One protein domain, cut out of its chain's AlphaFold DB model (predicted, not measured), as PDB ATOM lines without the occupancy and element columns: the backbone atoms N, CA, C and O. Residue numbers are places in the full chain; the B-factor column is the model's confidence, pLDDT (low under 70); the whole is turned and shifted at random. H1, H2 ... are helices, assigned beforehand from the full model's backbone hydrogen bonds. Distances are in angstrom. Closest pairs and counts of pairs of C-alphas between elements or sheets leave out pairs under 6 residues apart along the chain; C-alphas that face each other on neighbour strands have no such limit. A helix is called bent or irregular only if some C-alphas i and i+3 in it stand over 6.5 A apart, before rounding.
ATOM      1  N   LYS A  10     340.550 225.374 404.458       88.25
ATOM      2  CA  LYS A  10     341.762 224.910 403.755       88.25
ATOM      3  C   LYS A  10     342.022 223.416 403.932       88.25
ATOM      4  O   LYS A  10     342.405 222.760 402.976       88.25
ATOM      5  N   LYS A  11     341.810 222.885 405.142       86.88
ATOM      6  CA  LYS A  11     341.929 221.442 405.401       86.88
ATOM      7  C   LYS A  11     340.871 220.636 404.658       86.88
ATOM      8  O   LYS A  11     341.219 219.633 404.061       86.88
ATOM      9  N   TYR A  12     339.628 221.108 404.655       91.31
ATOM     10  CA  TYR A  12     338.546 220.459 403.919       91.31
ATOM     11  C   TYR A  12     338.842 220.379 402.414       91.31
ATOM     12  O   TYR A  12     338.764 219.302 401.839       91.31
ATOM     13  N   VAL A  13     339.288 221.478 401.793       90.81
ATOM     14  CA  VAL A  13     339.689 221.440 400.375       90.81
ATOM     15  C   VAL A  13     340.880 220.515 400.150       90.81
ATOM     16  O   VAL A  13     340.877 219.780 399.177       90.81
ATOM     17  N   ALA A  14     341.869 220.487 401.049       86.50
ATOM     18  CA  ALA A  14     342.983 219.543 400.937       86.50
ATOM     19  C   ALA A  14     342.537 218.070 401.032       86.50
ATOM     20  O   ALA A  14     343.089 217.224 400.340       86.50
ATOM     21  N   GLU A  15     341.523 217.762 401.845       89.62
ATOM     22  CA  GLU A  15     340.926 216.422 401.915       89.62
ATOM     23  C   GLU A  15     340.201 216.055 400.611       89.62
ATOM     24  O   GLU A  15     340.385 214.944 400.116       89.62
ATOM     25  N   LEU A  16     339.424 216.978 400.028       91.81
ATOM     26  CA  LEU A  16     338.808 216.774 398.709       91.81
ATOM     27  C   LEU A  16     339.861 216.593 397.614       91.81
ATOM     28  O   LEU A  16     339.715 215.735 396.756       91.81
ATOM     29  N   PHE A  17     340.950 217.353 397.680       89.00
ATOM     30  CA  PHE A  17     342.047 217.290 396.720       89.00
ATOM     31  C   PHE A  17     342.698 215.900 396.672       89.00
ATOM     32  O   PHE A  17     343.004 215.386 395.599       89.00
ATOM     33  N   GLU A  18     342.880 215.268 397.834       85.69
ATOM     34  CA  GLU A  18     343.379 213.893 397.913       85.69
ATOM     35  C   GLU A  18     342.331 212.873 397.441       85.69
ATOM     36  O   GLU A  18     342.692 211.930 396.742       85.69
ATOM     37  N   LYS A  19     341.045 213.068 397.770       89.25
ATOM     38  CA  LYS A  19     339.953 212.194 397.299       89.25
ATOM     39  C   LYS A  19     339.788 212.214 395.779       89.25
ATOM     40  O   LYS A  19     339.666 211.154 395.187       89.25
ATOM     41  N   ALA A  20     339.880 213.392 395.164       87.50
ATOM     42  CA  ALA A  20     339.831 213.592 393.712       87.50
ATOM     43  C   ALA A  20     341.097 213.095 392.986       87.50
ATOM     44  O   ALA A  20     341.303 213.372 391.803       87.50
ATOM     45  N   ASN A  21     342.004 212.421 393.707       82.06
ATOM     46  CA  ASN A  21     343.284 211.936 393.213       82.06
ATOM     47  C   ASN A  21     344.138 213.018 392.529       82.06
ATOM     48  O   ASN A  21     344.993 212.692 391.716       82.06
ATOM     49  N   MET A  22     344.003 214.297 392.887       81.69
ATOM     50  CA  MET A  22     344.674 215.409 392.189       81.69
ATOM     51  C   MET A  22     346.208 215.294 392.152       81.69
ATOM     52  O   MET A  22     346.860 215.810 391.252       81.69
ATOM     53  N   SER A  23     346.806 214.632 393.146       68.00
ATOM     54  CA  SER A  23     348.259 214.428 393.236       68.00
ATOM     55  C   SER A  23     348.761 213.215 392.431       68.00
ATOM     56  O   SER A  23     349.972 213.045 392.277       68.00
ATOM     57  N   ARG A  24     347.866 212.330 391.967       66.50
ATOM     58  CA  ARG A  24     348.208 211.028 391.355       66.50
ATOM     59  C   ARG A  24     347.534 210.767 390.008       66.50
ATOM     60  O   ARG A  24     348.090 210.012 389.220       66.50
ATOM     61  N   GLY A  25     346.357 211.337 389.786       60.59
ATOM     62  CA  GLY A  25     345.586 211.229 388.558       60.59
ATOM     63  C   GLY A  25     346.217 212.028 387.423       60.59
ATOM     64  O   GLY A  25     347.010 212.944 387.657       60.59
ATOM     65  N   ALA A  26     345.862 211.660 386.193       61.88
ATOM     66  CA  ALA A  26     346.269 212.391 385.003       61.88
ATOM     67  C   ALA A  26     345.734 213.832 385.060       61.88
ATOM     68  O   ALA A  26     344.611 214.070 385.499       61.88
ATOM     69  N   SER A  27     346.553 214.791 384.639       65.56
ATOM     70  CA  SER A  27     346.194 216.208 384.591       65.56
ATOM     71  C   SER A  27     346.688 216.795 383.274       65.56
ATOM     72  O   SER A  27     347.848 216.591 382.914       65.56
ATOM     73  N   ASP A  28     345.810 217.510 382.572       59.69
ATOM     74  CA  ASP A  28     346.092 218.151 381.289       59.69
ATOM     75  C   ASP A  28     345.739 219.642 381.345       59.69
ATOM     76  O   ASP A  28     344.605 220.027 381.621       59.69
ATOM     77  N   ASP A  29     346.734 220.490 381.085       62.25
ATOM     78  CA  ASP A  29     346.605 221.945 381.055       62.25
ATOM     79  C   ASP A  29     346.104 222.478 379.702       62.25
ATOM     80  O   ASP A  29     346.046 223.688 379.507       62.25
ATOM     81  N   GLY A  30     345.714 221.601 378.772       53.59
ATOM     82  CA  GLY A  30     345.286 221.950 377.417       53.59
ATOM     83  C   GLY A  30     344.123 222.946 377.317       53.59
ATOM     84  O   GLY A  30     344.040 223.654 376.315       53.59
ATOM     85  N   LEU A  31     343.273 223.047 378.348       56.88
ATOM     86  CA  LEU A  31     342.184 224.037 378.422       56.88
ATOM     87  C   LEU A  31     342.572 225.340 379.136       56.88
ATOM     88  O   LEU A  31     341.788 226.292 379.164       56.88
ATOM     89  N   VAL A  32     343.769 225.414 379.725       53.62
ATOM     90  CA  VAL A  32     344.228 226.598 380.457       53.62
ATOM     91  C   VAL A  32     344.412 227.755 379.473       53.62
ATOM     92  O   VAL A  32     345.315 227.755 378.639       53.62
ATOM     93  N   GLY A  33     343.541 228.758 379.592       50.91
ATOM     94  CA  GLY A  33     343.474 229.910 378.687       50.91
ATOM     95  C   GLY A  33     342.281 229.897 377.729       50.91
ATOM     96  O   GLY A  33     342.003 230.941 377.143       50.91
ATOM     97  N   SER A  34     341.570 228.770 377.618       58.31
ATOM     98  CA  SER A  34     340.280 228.657 376.919       58.31
ATOM     99  C   SER A  34     339.096 228.670 377.891       58.31
ATOM    100  O   SER A  34     338.051 229.204 377.551       58.31
ATOM    101  N   VAL A  35     339.282 228.138 379.106       71.31
ATOM    102  CA  VAL A  35     338.285 228.125 380.192       71.31
ATOM    103  C   VAL A  35     338.866 228.802 381.437       71.31
ATOM    104  O   VAL A  35     340.053 228.637 381.751       71.31
ATOM    105  N   SER A  36     338.053 229.572 382.166       76.00
ATOM    106  CA  SER A  36     338.486 230.274 383.378       76.00
ATOM    107  C   SER A  36     338.710 229.300 384.533       76.00
ATOM    108  O   SER A  36     337.822 228.547 384.913       76.00
ATOM    109  N   SER A  37     339.891 229.340 385.155       83.56
ATOM    110  CA  SER A  37     340.164 228.545 386.358       83.56
ATOM    111  C   SER A  37     339.483 229.141 387.603       83.56
ATOM    112  O   SER A  37     339.328 230.362 387.702       83.56
ATOM    113  N   PRO A  38     339.114 228.326 388.610       87.44
ATOM    114  CA  PRO A  38     338.418 228.819 389.797       87.44
ATOM    115  C   PRO A  38     339.287 229.808 390.591       87.44
ATOM    116  O   PRO A  38     340.450 229.553 390.895       87.44
ATOM    117  N   HIS A  39     338.735 230.953 390.990       86.75
ATOM    118  CA  HIS A  39     339.513 232.010 391.657       86.75
ATOM    119  C   HIS A  39     339.361 232.019 393.179       86.75
ATOM    120  O   HIS A  39     340.105 232.710 393.885       86.75
ATOM    121  N   ARG A  40     338.400 231.255 393.709       90.25
ATOM    122  CA  ARG A  40     338.085 231.198 395.138       90.25
ATOM    123  C   ARG A  40     338.116 229.765 395.668       90.25
ATOM    124  O   ARG A  40     337.995 228.795 394.930       90.25
ATOM    125  N   LEU A  41     338.326 229.633 396.978       87.81
ATOM    126  CA  LEU A  41     338.512 228.332 397.632       87.81
ATOM    127  C   LEU A  41     337.213 227.503 397.689       87.81
ATOM    128  O   LEU A  41     337.273 226.280 397.674       87.81
ATOM    129  N   ASP A  42     336.067 228.172 397.771       91.56
ATOM    130  CA  ASP A  42     334.727 227.595 397.623       91.56
ATOM    131  C   ASP A  42     334.507 227.061 396.202       91.56
ATOM    132  O   ASP A  42     334.125 225.909 396.050       91.56
ATOM    133  N   GLN A  43     334.884 227.815 395.167       92.19
ATOM    134  CA  GLN A  43     334.783 227.350 393.774       92.19
ATOM    135  C   GLN A  43     335.655 226.120 393.510       92.19
ATOM    136  O   GLN A  43     335.176 225.131 392.974       92.19
ATOM    137  N   VAL A  44     336.908 226.128 393.987       91.81
ATOM    138  CA  VAL A  44     337.782 224.940 393.919       91.81
ATOM    139  C   VAL A  44     337.126 223.734 394.592       91.81
ATOM    140  O   VAL A  44     337.240 222.620 394.097       91.81
ATOM    141  N   SER A  45     336.434 223.936 395.715       94.50
ATOM    142  CA  SER A  45     335.720 222.849 396.383       94.50
ATOM    143  C   SER A  45     334.570 222.295 395.551       94.50
ATOM    144  O   SER A  45     334.340 221.100 395.666       94.50
ATOM    145  N   LEU A  46     333.854 223.126 394.788       92.94
ATOM    146  CA  LEU A  46     332.765 222.686 393.909       92.94
ATOM    147  C   LEU A  46     333.316 221.947 392.688       92.94
ATOM    148  O   LEU A  46     332.863 220.854 392.378       92.94
ATOM    149  N   TRP A  47     334.374 222.474 392.072       93.81
ATOM    150  CA  TRP A  47     335.020 221.872 390.903       93.81
ATOM    151  C   TRP A  47     335.669 220.510 391.198       93.81
ATOM    152  O   TRP A  47     335.866 219.710 390.292       93.81
ATOM    153  N   LEU A  48     335.998 220.220 392.462       93.50
ATOM    154  CA  LEU A  48     336.502 218.908 392.882       93.50
ATOM    155  C   LEU A  48     335.399 217.846 393.030       93.50
ATOM    156  O   LEU A  48     335.739 216.674 393.128       93.50
ATOM    157  N   ILE A  49     334.116 218.222 393.092       93.31
ATOM    158  CA  ILE A  49     333.007 217.285 393.355       93.31
ATOM    159  C   ILE A  49     332.807 216.278 392.209       93.31
ATOM    160  O   ILE A  49     332.785 215.086 392.518       93.31
ATOM    161  N   PRO A  50     332.752 216.690 390.925       88.56
ATOM    162  CA  PRO A  50     332.603 215.754 389.803       88.56
ATOM    163  C   PRO A  50     333.759 214.756 389.665       88.56
ATOM    164  O   PRO A  50     333.611 213.717 389.051       88.56
ATOM    165  N   LEU A  51     334.927 215.057 390.248       89.06
ATOM    166  CA  LEU A  51     336.097 214.168 390.244       89.06
ATOM    167  C   LEU A  51     336.070 213.120 391.373       89.06
ATOM    168  O   LEU A  51     337.057 212.403 391.563       89.06
ATOM    169  N   ILE A  52     335.031 213.135 392.212       90.19
ATOM    170  CA  ILE A  52     334.910 212.299 393.416       90.19
ATOM    171  C   ILE A  52     333.599 211.516 393.419       90.19
ATOM    172  O   ILE A  52     333.598 210.392 393.910       90.19
ATOM    173  N   ALA A  53     332.497 212.138 393.000       86.12
ATOM    174  CA  ALA A  53     331.185 211.507 393.010       86.12
ATOM    175  C   ALA A  53     330.995 210.637 391.768       86.12
ATOM    176  O   ALA A  53     331.113 211.144 390.660       86.12
ATOM    177  N   ASP A  54     330.615 209.377 391.977       77.50
ATOM    178  CA  ASP A  54     330.247 208.448 390.902       77.50
ATOM    179  C   ASP A  54     328.711 208.358 390.729       77.50
ATOM    180  O   ASP A  54     328.198 207.620 389.881       77.50
ATOM    181  N   THR A  55     327.956 209.044 391.600       79.50
ATOM    182  CA  THR A  55     326.485 209.033 391.655       79.50
ATOM    183  C   THR A  55     325.915 210.377 392.122       79.50
ATOM    184  O   THR A  55     326.562 211.112 392.874       79.50
ATOM    185  N   GLU A  56     324.665 210.670 391.748       77.81
ATOM    186  CA  GLU A  56     323.915 211.858 392.195       77.81
ATOM    187  C   GLU A  56     323.824 211.944 393.737       77.81
ATOM    188  O   GLU A  56     324.062 213.004 394.317       77.81
ATOM    189  N   GLU A  57     323.591 210.815 394.422       85.62
ATOM    190  CA  GLU A  57     323.529 210.745 395.894       85.62
ATOM    191  C   GLU A  57     324.856 211.179 396.549       85.62
ATOM    192  O   GLU A  57     324.866 211.951 397.511       85.62
ATOM    193  N   GLU A  58     326.000 210.739 396.013       85.06
ATOM    194  CA  GLU A  58     327.321 211.151 396.506       85.06
ATOM    195  C   GLU A  58     327.609 212.631 396.227       85.06
ATOM    196  O   GLU A  58     328.228 213.318 397.049       85.06
ATOM    197  N   MET A  59     327.127 213.144 395.095       86.88
ATOM    198  CA  MET A  59     327.197 214.564 394.754       86.88
ATOM    199  C   MET A  59     326.426 215.418 395.763       86.88
ATOM    200  O   MET A  59     326.973 216.395 396.284       86.88
ATOM    201  N   GLU A  60     325.195 215.031 396.103       87.75
ATOM    202  CA  GLU A  60     324.390 215.707 397.125       87.75
ATOM    203  C   GLU A  60     325.077 215.690 398.500       87.75
ATOM    204  O   GLU A  60     325.117 216.711 399.199       87.75
ATOM    205  N   GLU A  61     325.684 214.564 398.890       92.12
ATOM    206  CA  GLU A  61     326.443 214.461 400.139       92.12
ATOM    207  C   GLU A  61     327.664 215.395 400.162       92.12
ATOM    208  O   GLU A  61     327.944 216.054 401.178       92.12
ATOM    209  N   LEU A  62     328.394 215.483 399.048       91.94
ATOM    210  CA  LEU A  62     329.548 216.367 398.905       91.94
ATOM    211  C   LEU A  62     329.140 217.845 398.890       91.94
ATOM    212  O   LEU A  62     329.804 218.651 399.551       91.94
ATOM    213  N   LEU A  63     328.027 218.199 398.243       91.69
ATOM    214  CA  LEU A  63     327.447 219.547 398.274       91.69
ATOM    215  C   LEU A  63     326.993 219.928 399.691       91.69
ATOM    216  O   LEU A  63     327.308 221.014 400.185       91.69
ATOM    217  N   ALA A  64     326.354 219.014 400.425       92.50
ATOM    218  CA  ALA A  64     326.001 219.237 401.826       92.50
ATOM    219  C   ALA A  64     327.249 219.435 402.712       92.50
ATOM    220  O   ALA A  64     327.268 220.290 403.612       92.50
ATOM    221  N   ALA A  65     328.321 218.676 402.460       92.12
ATOM    222  CA  ALA A  65     329.599 218.847 403.143       92.12
ATOM    223  C   ALA A  65     330.266 220.192 402.803       92.12
ATOM    224  O   ALA A  65     330.797 220.848 403.710       92.12
ATOM    225  N   HIS A  66     330.182 220.628 401.544       92.62
ATOM    226  CA  HIS A  66     330.652 221.928 401.073       92.62
ATOM    227  C   HIS A  66     329.922 223.063 401.800       92.62
ATOM    228  O   HIS A  66     330.558 223.876 402.480       92.62
ATOM    229  N   ASN A  67     328.588 223.043 401.790       92.81
ATOM    230  CA  ASN A  67     327.736 224.024 402.467       92.81
ATOM    231  C   ASN A  67     328.058 224.120 403.958       92.81
ATOM    232  O   ASN A  67     328.210 225.204 404.522       92.81
ATOM    233  N   LYS A  68     328.298 222.982 404.616       91.12
ATOM    234  CA  LYS A  68     328.718 222.942 406.023       91.12
ATOM    235  C   LYS A  68     330.123 223.514 406.263       91.12
ATOM    236  O   LYS A  68     330.414 223.998 407.366       91.12
ATOM    237  N   ALA A  69     331.029 223.408 405.294       88.00
ATOM    238  CA  ALA A  69     332.403 223.892 405.401       88.00
ATOM    239  C   ALA A  69     332.519 225.400 405.120       88.00
ATOM    240  O   ALA A  69     333.262 226.104 405.825       88.00
ATOM    241  N   PHE A  70     331.779 225.897 404.131       89.19
ATOM    242  CA  PHE A  70     331.854 227.282 403.673       89.19
ATOM    243  C   PHE A  70     330.750 228.178 404.241       89.19
ATOM    244  O   PHE A  70     331.039 229.342 404.531       89.19
ATOM    245  N   GLY A  71     329.608 227.607 404.628       86.25
ATOM    246  CA  GLY A  71     328.430 228.344 405.086       86.25
ATOM    247  C   GLY A  71     327.568 228.847 403.930       86.25
ATOM    248  O   GLY A  71     326.921 229.878 404.095       86.25
ATOM    249  N   ASP A  72     327.617 228.143 402.800       84.06
ATOM    250  CA  ASP A  72     326.918 228.469 401.559       84.06
ATOM    251  C   ASP A  72     325.649 227.606 401.408       84.06
ATOM    252  O   ASP A  72     325.408 226.694 402.205       84.06
ATOM    253  N   GLU A  73     324.834 227.916 400.401       88.38
ATOM    254  CA  GLU A  73     323.620 227.178 400.019       88.38
ATOM    255  C   GLU A  73     323.754 226.663 398.575       88.38
ATOM    256  O   GLU A  73     322.875 226.871 397.747       88.38
ATOM    257  N   ALA A  74     324.895 226.047 398.254       87.25
ATOM    258  CA  ALA A  74     325.145 225.463 396.942       87.25
ATOM    259  C   ALA A  74     324.310 224.190 396.740       87.25
ATOM    260  O   ALA A  74     324.271 223.307 397.601       87.25
ATOM    261  N   ASP A  75     323.673 224.095 395.585       87.38
ATOM    262  CA  ASP A  75     322.933 222.937 395.092       87.38
ATOM    263  C   ASP A  75     323.511 222.466 393.744       87.38
ATOM    264  O   ASP A  75     324.512 223.002 393.260       87.38
ATOM    265  N   PHE A  76     322.889 221.459 393.125       81.75
ATOM    266  CA  PHE A  76     323.331 220.945 391.827       81.75
ATOM    267  C   PHE A  76     323.304 222.021 390.727       81.75
ATOM    268  O   PHE A  76     324.221 222.114 389.916       81.75
ATOM    269  N   GLY A  77     322.308 222.915 390.740       79.25
ATOM    270  CA  GLY A  77     322.247 224.043 389.807       79.25
ATOM    271  C   GLY A  77     323.408 225.026 389.988       79.25
ATOM    272  O   GLY A  77     323.938 225.548 389.009       79.25
ATOM    273  N   THR A  78     323.849 225.243 391.228       86.06
ATOM    274  CA  THR A  78     325.031 226.055 391.551       86.06
ATOM    275  C   THR A  78     326.315 225.396 391.049       86.06
ATOM    276  O   THR A  78     327.176 226.083 390.507       86.06
ATOM    277  N   LEU A  79     326.435 224.070 391.194       84.12
ATOM    278  CA  LEU A  79     327.554 223.297 390.648       84.12
ATOM    279  C   LEU A  79     327.622 223.417 389.118       84.12
ATOM    280  O   LEU A  79     328.672 223.777 388.589       84.12
ATOM    281  N   MET A  80     326.497 223.206 388.428       80.06
ATOM    282  CA  MET A  80     326.398 223.361 386.972       80.06
ATOM    283  C   MET A  80     326.747 224.776 386.514       80.06
ATOM    284  O   MET A  80     327.482 224.953 385.549       80.06
ATOM    285  N   ALA A  81     326.266 225.801 387.219       78.75
ATOM    286  CA  ALA A  81     326.573 227.187 386.882       78.75
ATOM    287  C   ALA A  81     328.067 227.519 387.043       78.75
ATOM    288  O   ALA A  81     328.612 228.289 386.258       78.75
ATOM    289  N   GLU A  82     328.736 226.938 388.042       85.38
ATOM    290  CA  GLU A  82     330.178 227.118 388.251       85.38
ATOM    291  C   GLU A  82     331.030 226.355 387.226       85.38
ATOM    292  O   GLU A  82     332.164 226.764 386.982       85.38
ATOM    293  N   LEU A  83     330.504 225.285 386.619       84.25
ATOM    294  CA  LEU A  83     331.164 224.510 385.561       84.25
ATOM    295  C   LEU A  83     330.698 224.887 384.149       84.25
ATOM    296  O   LEU A  83     331.203 224.318 383.189       84.25
ATOM    297  N   TYR A  84     329.796 225.863 384.009       79.31
ATOM    298  CA  TYR A  84     329.150 226.184 382.735       79.31
ATOM    299  C   TYR A  84     330.153 226.450 381.608       79.31
ATOM    300  O   TYR A  84     330.040 225.856 380.552       79.31
ATOM    301  N   GLU A  85     331.177 227.280 381.832       74.06
ATOM    302  CA  GLU A  85     332.177 227.586 380.791       74.06
ATOM    303  C   GLU A  85     333.006 226.349 380.393       74.06
ATOM    304  O   GLU A  85     333.442 226.232 379.252       74.06
ATOM    305  N   PHE A  86     333.206 225.405 381.317       77.88
ATOM    306  CA  PHE A  86     333.875 224.138 381.034       77.88
ATOM    307  C   PHE A  86     332.976 223.205 380.215       77.88
ATOM    308  O   PHE A  86     333.426 222.665 379.211       77.88
ATOM    309  N   THR A  87     331.710 223.045 380.604       76.12
ATOM    310  CA  THR A  87     330.758 222.185 379.885       76.12
ATOM    311  C   THR A  87     330.394 222.756 378.514       76.12
ATOM    312  O   THR A  87     330.360 222.014 377.545       76.12
ATOM    313  N   ASP A  88     330.207 224.073 378.410       72.69
ATOM    314  CA  ASP A  88     329.903 224.797 377.165       72.69
ATOM    315  C   ASP A  88     331.061 224.667 376.165       72.69
ATOM    316  O   ASP A  88     330.841 224.367 374.997       72.69
ATOM    317  N   PHE A  89     332.314 224.757 376.631       64.81
ATOM    318  CA  PHE A  89     333.482 224.485 375.790       64.81
ATOM    319  C   PHE A  89     333.506 223.038 375.273       64.81
ATOM    320  O   PHE A  89     333.821 222.785 374.111       64.81
ATOM    321  N   LEU A  90     333.191 222.062 376.122       65.50
ATOM    322  CA  LEU A  90     333.174 220.659 375.713       65.50
ATOM    323  C   LEU A  90     332.027 220.351 374.733       65.50
ATOM    324  O   LEU A  90     332.227 219.608 373.771       65.50
ATOM    325  N   GLU A  91     330.862 220.965 374.926       63.12
ATOM    326  CA  GLU A  91     329.705 220.801 374.045       63.12
ATOM    327  C   GLU A  91     329.876 221.534 372.705       63.12
ATOM    328  O   GLU A  91     329.644 220.941 371.651       63.12
ATOM    329  N   GLU A  92     330.310 222.799 372.707       56.53
ATOM    330  CA  GLU A  92     330.387 223.629 371.496       56.53
ATOM    331  C   GLU A  92     331.695 223.447 370.708       56.53
ATOM    332  O   GLU A  92     331.664 223.352 369.477       56.53
ATOM    333  N   ASP A  93     332.844 223.387 371.390       48.28
ATOM    334  CA  ASP A  93     334.164 223.363 370.743       48.28
ATOM    335  C   ASP A  93     334.733 221.940 370.589       48.28
ATOM    336  O   ASP A  93     335.556 221.703 369.693       48.28
ATOM    337  N   ALA A  94     334.298 220.983 371.421       44.66
ATOM    338  CA  ALA A  94     334.713 219.580 371.332       44.66
ATOM    339  C   ALA A  94     333.633 218.617 370.784       44.66
ATOM    340  O   ALA A  94     333.978 217.470 370.488       44.66
ATOM    341  N   ASP A  95     332.388 219.078 370.569       44.66
ATOM    342  CA  ASP A  95     331.238 218.279 370.081       44.66
ATOM    343  C   ASP A  95     330.979 217.030 370.962       44.66
ATOM    344  O   ASP A  95     330.646 215.947 370.468       44.66
ATOM    345  N   LEU A  96     331.198 217.165 372.279       52.53
ATOM    346  CA  LEU A  96     330.999 216.124 373.295       52.53
ATOM    347  C   LEU A  96     329.710 216.392 374.082       52.53
ATOM    348  O   LEU A  96     329.497 217.489 374.583       52.53
ATOM    349  N   LEU A  97     328.855 215.378 374.228       50.94
ATOM    350  CA  LEU A  97     327.749 215.418 375.190       50.94
ATOM    351  C   LEU A  97     328.332 215.196 376.586       50.94
ATOM    352  O   LEU A  97     328.702 214.068 376.903       50.94
ATOM    353  N   VAL A  98     328.417 216.252 377.394       57.16
ATOM    354  CA  VAL A  98     328.980 216.156 378.744       57.16
ATOM    355  C   VAL A  98     327.894 215.805 379.742       57.16
ATOM    356  O   VAL A  98     326.939 216.553 379.941       57.16
ATOM    357  N   ASP A  99     328.089 214.682 380.420       66.25
ATOM    358  CA  ASP A  99     327.375 214.372 381.647       66.25
ATOM    359  C   ASP A  99     328.320 214.641 382.820       66.25
ATOM    360  O   ASP A  99     329.282 213.909 383.037       66.25
ATOM    361  N   ILE A 100     328.088 215.721 383.572       64.56
ATOM    362  CA  ILE A 100     328.970 216.076 384.696       64.56
ATOM    363  C   ILE A 100     328.942 215.039 385.824       64.56
ATOM    364  O   ILE A 100     329.795 215.085 386.709       64.56
ATOM    365  N   GLU A 101     327.953 214.140 385.813       65.06
ATOM    366  CA  GLU A 101     327.863 213.014 386.738       65.06
ATOM    367  C   GLU A 101     328.824 211.886 386.348       65.06
ATOM    368  O   GLU A 101     329.198 211.076 387.194       65.06
ATOM    369  N   TYR A 102     329.251 211.860 385.082       69.06
ATOM    370  CA  TYR A 102     330.104 210.839 384.491       69.06
ATOM    371  C   TYR A 102     331.102 211.466 383.516       69.06
ATOM    372  O   TYR A 102     330.961 211.349 382.298       69.06
ATOM    373  N   LEU A 103     332.140 212.099 384.063       73.25
ATOM    374  CA  LEU A 103     333.237 212.624 383.255       73.25
ATOM    375  C   LEU A 103     334.096 211.485 382.696       73.25
ATOM    376  O   LEU A 103     334.532 210.590 383.424       73.25
ATOM    377  N   GLU A 104     334.402 211.537 381.402       73.38
ATOM    378  CA  GLU A 104     335.392 210.640 380.809       73.38
ATOM    379  C   GLU A 104     336.809 210.970 381.319       73.38
ATOM    380  O   GLU A 104     337.111 212.100 381.703       73.38
ATOM    381  N   GLU A 105     337.745 210.011 381.262       73.31
ATOM    382  CA  GLU A 105     339.112 210.179 381.801       73.31
ATOM    383  C   GLU A 105     339.841 211.436 381.277       73.31
ATOM    384  O   GLU A 105     340.615 212.067 382.006       73.31
ATOM    385  N   ASN A 106     339.587 211.828 380.022       69.56
ATOM    386  CA  ASN A 106     340.162 213.037 379.423       69.56
ATOM    387  C   ASN A 106     339.533 214.320 379.987       69.56
ATOM    388  O   ASN A 106     340.241 215.293 380.243       69.56
ATOM    389  N   GLU A 107     338.222 214.313 380.214       77.00
ATOM    390  CA  GLU A 107     337.480 215.438 380.782       77.00
ATOM    391  C   GLU A 107     337.882 215.646 382.240       77.00
ATOM    392  O   GLU A 107     338.174 216.769 382.656       77.00
ATOM    393  N   GLU A 108     338.033 214.554 382.994       80.38
ATOM    394  CA  GLU A 108     338.600 214.610 384.333       80.38
ATOM    395  C   GLU A 108     340.030 215.168 384.325       80.38
ATOM    396  O   GLU A 108     340.393 215.959 385.198       80.38
ATOM    397  N   ALA A 109     340.871 214.769 383.363       75.06
ATOM    398  CA  ALA A 109     342.243 215.261 383.256       75.06
ATOM    399  C   ALA A 109     342.294 216.769 382.962       75.06
ATOM    400  O   ALA A 109     343.105 217.480 383.572       75.06
ATOM    401  N   TRP A 110     341.414 217.274 382.094       77.12
ATOM    402  CA  TRP A 110     341.270 218.705 381.822       77.12
ATOM    403  C   TRP A 110     340.749 219.479 383.028       77.12
ATOM    404  O   TRP A 110     341.330 220.502 383.403       77.12
ATOM    405  N   LEU A 111     339.713 218.966 383.695       85.88
ATOM    406  CA  LEU A 111     339.168 219.580 384.902       85.88
ATOM    407  C   LEU A 111     340.231 219.635 386.012       85.88
ATOM    408  O   LEU A 111     340.435 220.680 386.637       85.88
ATOM    409  N   ARG A 112     341.010 218.558 386.191       84.44
ATOM    410  CA  ARG A 112     342.174 218.525 387.093       84.44
ATOM    411  C   ARG A 112     343.219 219.575 386.710       84.44
ATOM    412  O   ARG A 112     343.753 220.233 387.602       84.44
ATOM    413  N   GLY A 113     343.504 219.764 385.420       76.81
ATOM    414  CA  GLY A 113     344.431 220.792 384.930       76.81
ATOM    415  C   GLY A 113     343.985 222.220 385.242       76.81
ATOM    416  O   GLY A 113     344.765 223.001 385.794       76.81
ATOM    417  N   LEU A 114     342.714 222.543 384.991       82.88
ATOM    418  CA  LEU A 114     342.125 223.851 385.305       82.88
ATOM    419  C   LEU A 114     342.131 224.138 386.815       82.88
ATOM    420  O   LEU A 114     342.517 225.230 387.247       82.88
ATOM    421  N   ILE A 115     341.780 223.147 387.643       88.31
ATOM    422  CA  ILE A 115     341.862 223.258 389.108       88.31
ATOM    423  C   ILE A 115     343.318 223.447 389.546       88.31
ATOM    424  O   ILE A 115     343.596 224.249 390.442       88.31
ATOM    425  N   TRP A 116     344.264 222.738 388.925       82.12
ATOM    426  CA  TRP A 116     345.680 222.821 389.270       82.12
ATOM    427  C   TRP A 116     346.289 224.196 388.968       82.12
ATOM    428  O   TRP A 116     347.132 224.680 389.734       82.12
ATOM    429  N   ASP A 117     345.847 224.845 387.888       79.75
ATOM    430  CA  ASP A 117     346.314 226.179 387.508       79.75
ATOM    431  C   ASP A 117     345.791 227.296 388.432       79.75
ATOM    432  O   ASP A 117     346.378 228.380 388.512       79.75
ATOM    433  N   SER A 118     344.742 227.013 389.208       83.19
ATOM    434  CA  SER A 118     344.061 227.994 390.048       83.19
ATOM    435  C   SER A 118     344.937 228.628 391.148       83.19
ATOM    436  O   SER A 118     345.709 227.981 391.869       83.19
ATOM    437  N   GLU A 119     344.766 229.938 391.347       83.31
ATOM    438  CA  GLU A 119     345.483 230.707 392.376       83.31
ATOM    439  C   GLU A 119     345.238 230.207 393.823       83.31
ATOM    440  O   GLU A 119     346.193 230.154 394.616       83.31
ATOM    441  N   PRO A 120     344.018 229.775 394.214       85.50
ATOM    442  CA  PRO A 120     343.792 229.176 395.529       85.50
ATOM    443  C   PRO A 120     344.601 227.890 395.755       85.50
ATOM    444  O   PRO A 120     345.152 227.712 396.847       85.50
ATOM    445  N   VAL A 121     344.737 227.021 394.745       83.44
ATOM    446  CA  VAL A 121     345.528 225.780 394.844       83.44
ATOM    447  C   VAL A 121     347.018 226.093 394.966       83.44
ATOM    448  O   VAL A 121     347.693 225.550 395.847       83.44
ATOM    449  N   ARG A 122     347.537 227.049 394.183       79.19
ATOM    450  CA  ARG A 122     348.918 227.551 394.339       79.19
ATOM    451  C   ARG A 122     349.169 228.076 395.754       79.19
ATOM    452  O   ARG A 122     350.175 227.736 396.382       79.19
ATOM    453  N   THR A 123     348.222 228.833 396.305       81.06
ATOM    454  CA  THR A 123     348.290 229.350 397.679       81.06
ATOM    455  C   THR A 123     348.319 228.229 398.726       81.06
ATOM    456  O   THR A 123     349.109 228.295 399.674       81.06
ATOM    457  N   LEU A 124     347.491 227.188 398.576       81.69
ATOM    458  CA  LEU A 124     347.482 226.023 399.470       81.69
ATOM    459  C   LEU A 124     348.815 225.263 399.438       81.69
ATOM    460  O   LEU A 124     349.330 224.890 400.496       81.69
ATOM    461  N   ARG A 125     349.408 225.102 398.249       78.69
ATOM    462  CA  ARG A 125     350.729 224.482 398.056       78.69
ATOM    463  C   ARG A 125     351.835 225.275 398.740       78.69
ATOM    464  O   ARG A 125     352.601 224.707 399.514       78.69
ATOM    465  N   HIS A 126     351.888 226.592 398.532       74.94
ATOM    466  CA  HIS A 126     352.868 227.459 399.198       74.94
ATOM    467  C   HIS A 126     352.763 227.419 400.726       74.94
ATOM    468  O   HIS A 126     353.754 227.605 401.427       74.94
ATOM    469  N   GLN A 127     351.565 227.164 401.246       78.44
ATOM    470  CA  GLN A 127     351.305 227.046 402.678       78.44
ATOM    471  C   GLN A 127     351.490 225.618 403.218       78.44
ATOM    472  O   GLN A 127     351.264 225.401 404.408       78.44
ATOM    473  N   GLY A 128     351.896 224.663 402.374       73.81
ATOM    474  CA  GLY A 128     352.179 223.281 402.760       73.81
ATOM    475  C   GLY A 128     350.943 222.435 403.072       73.81
ATOM    476  O   GLY A 128     351.068 221.433 403.766       73.81
TER     477      GLY A 128
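What this domain is: This is residues 10 to 128 of the 433 residues of an uncharacterized protein of Corynebacterium glucuronolyticum ATCC 51866 (UniProt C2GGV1). Short helix H2 sits in the middle of a compact cluster, with H1, H3, H4 and H6 packed around it and H5 only just touching it. The 119 printed residues are of the class all helix, with six named helices, H1 to H6 in chain order; the radius of gyration of the C-alphas is 13.3 A and the spans 36 by 32 by 22 A.

How they stand to each other: Start at H4, residues 76 to 92, irregular with C-alphas 82 and 85 7.7 A apart and a kink of 65 degrees near residue 83. Its residues 79 to 83 alone touch H2, residues 41 to 47; the closest C-alphas, of Leu 79 and Leu 46, are 6.2 A apart. H2 and H3, residues 56 to 70, form a hairpin, closest at C-alphas of Asp 42 and Phe 70, 6.7 A. H2 also touches H1, residues 10 to 19, closest at C-alphas of Ser 45 and Val 13, 5.8 A, and H6, residues 119 to 126, at those of Leu 41 and Pro 120, 5.7 A. H5, residues 105 to 117, only just touches H2, with 3 pairs of C-alphas within 8 A, closest at Ile 115 and Val 44, 6.5 A. O i to N i+4 pairs are within hydrogen-bond range throughout H1, H2, H3, H5 and H6, and in 11 of 13 in H4.

Where its parts are: Find C-alpha 76 at (323.331, 220.945, 391.827); H4 runs 21.7 A to C-alpha 92. H3 spans 20.8 A, H5 18.5 A. H6 ends at C-alpha 126, (352.868, 227.459, 399.198).

The domain as a whole: The printed part has no cut; links H1 to H2 and H4 to H5 are long. pLDDT is under 70 at residues 23 to 34, 89 to 102 and 106.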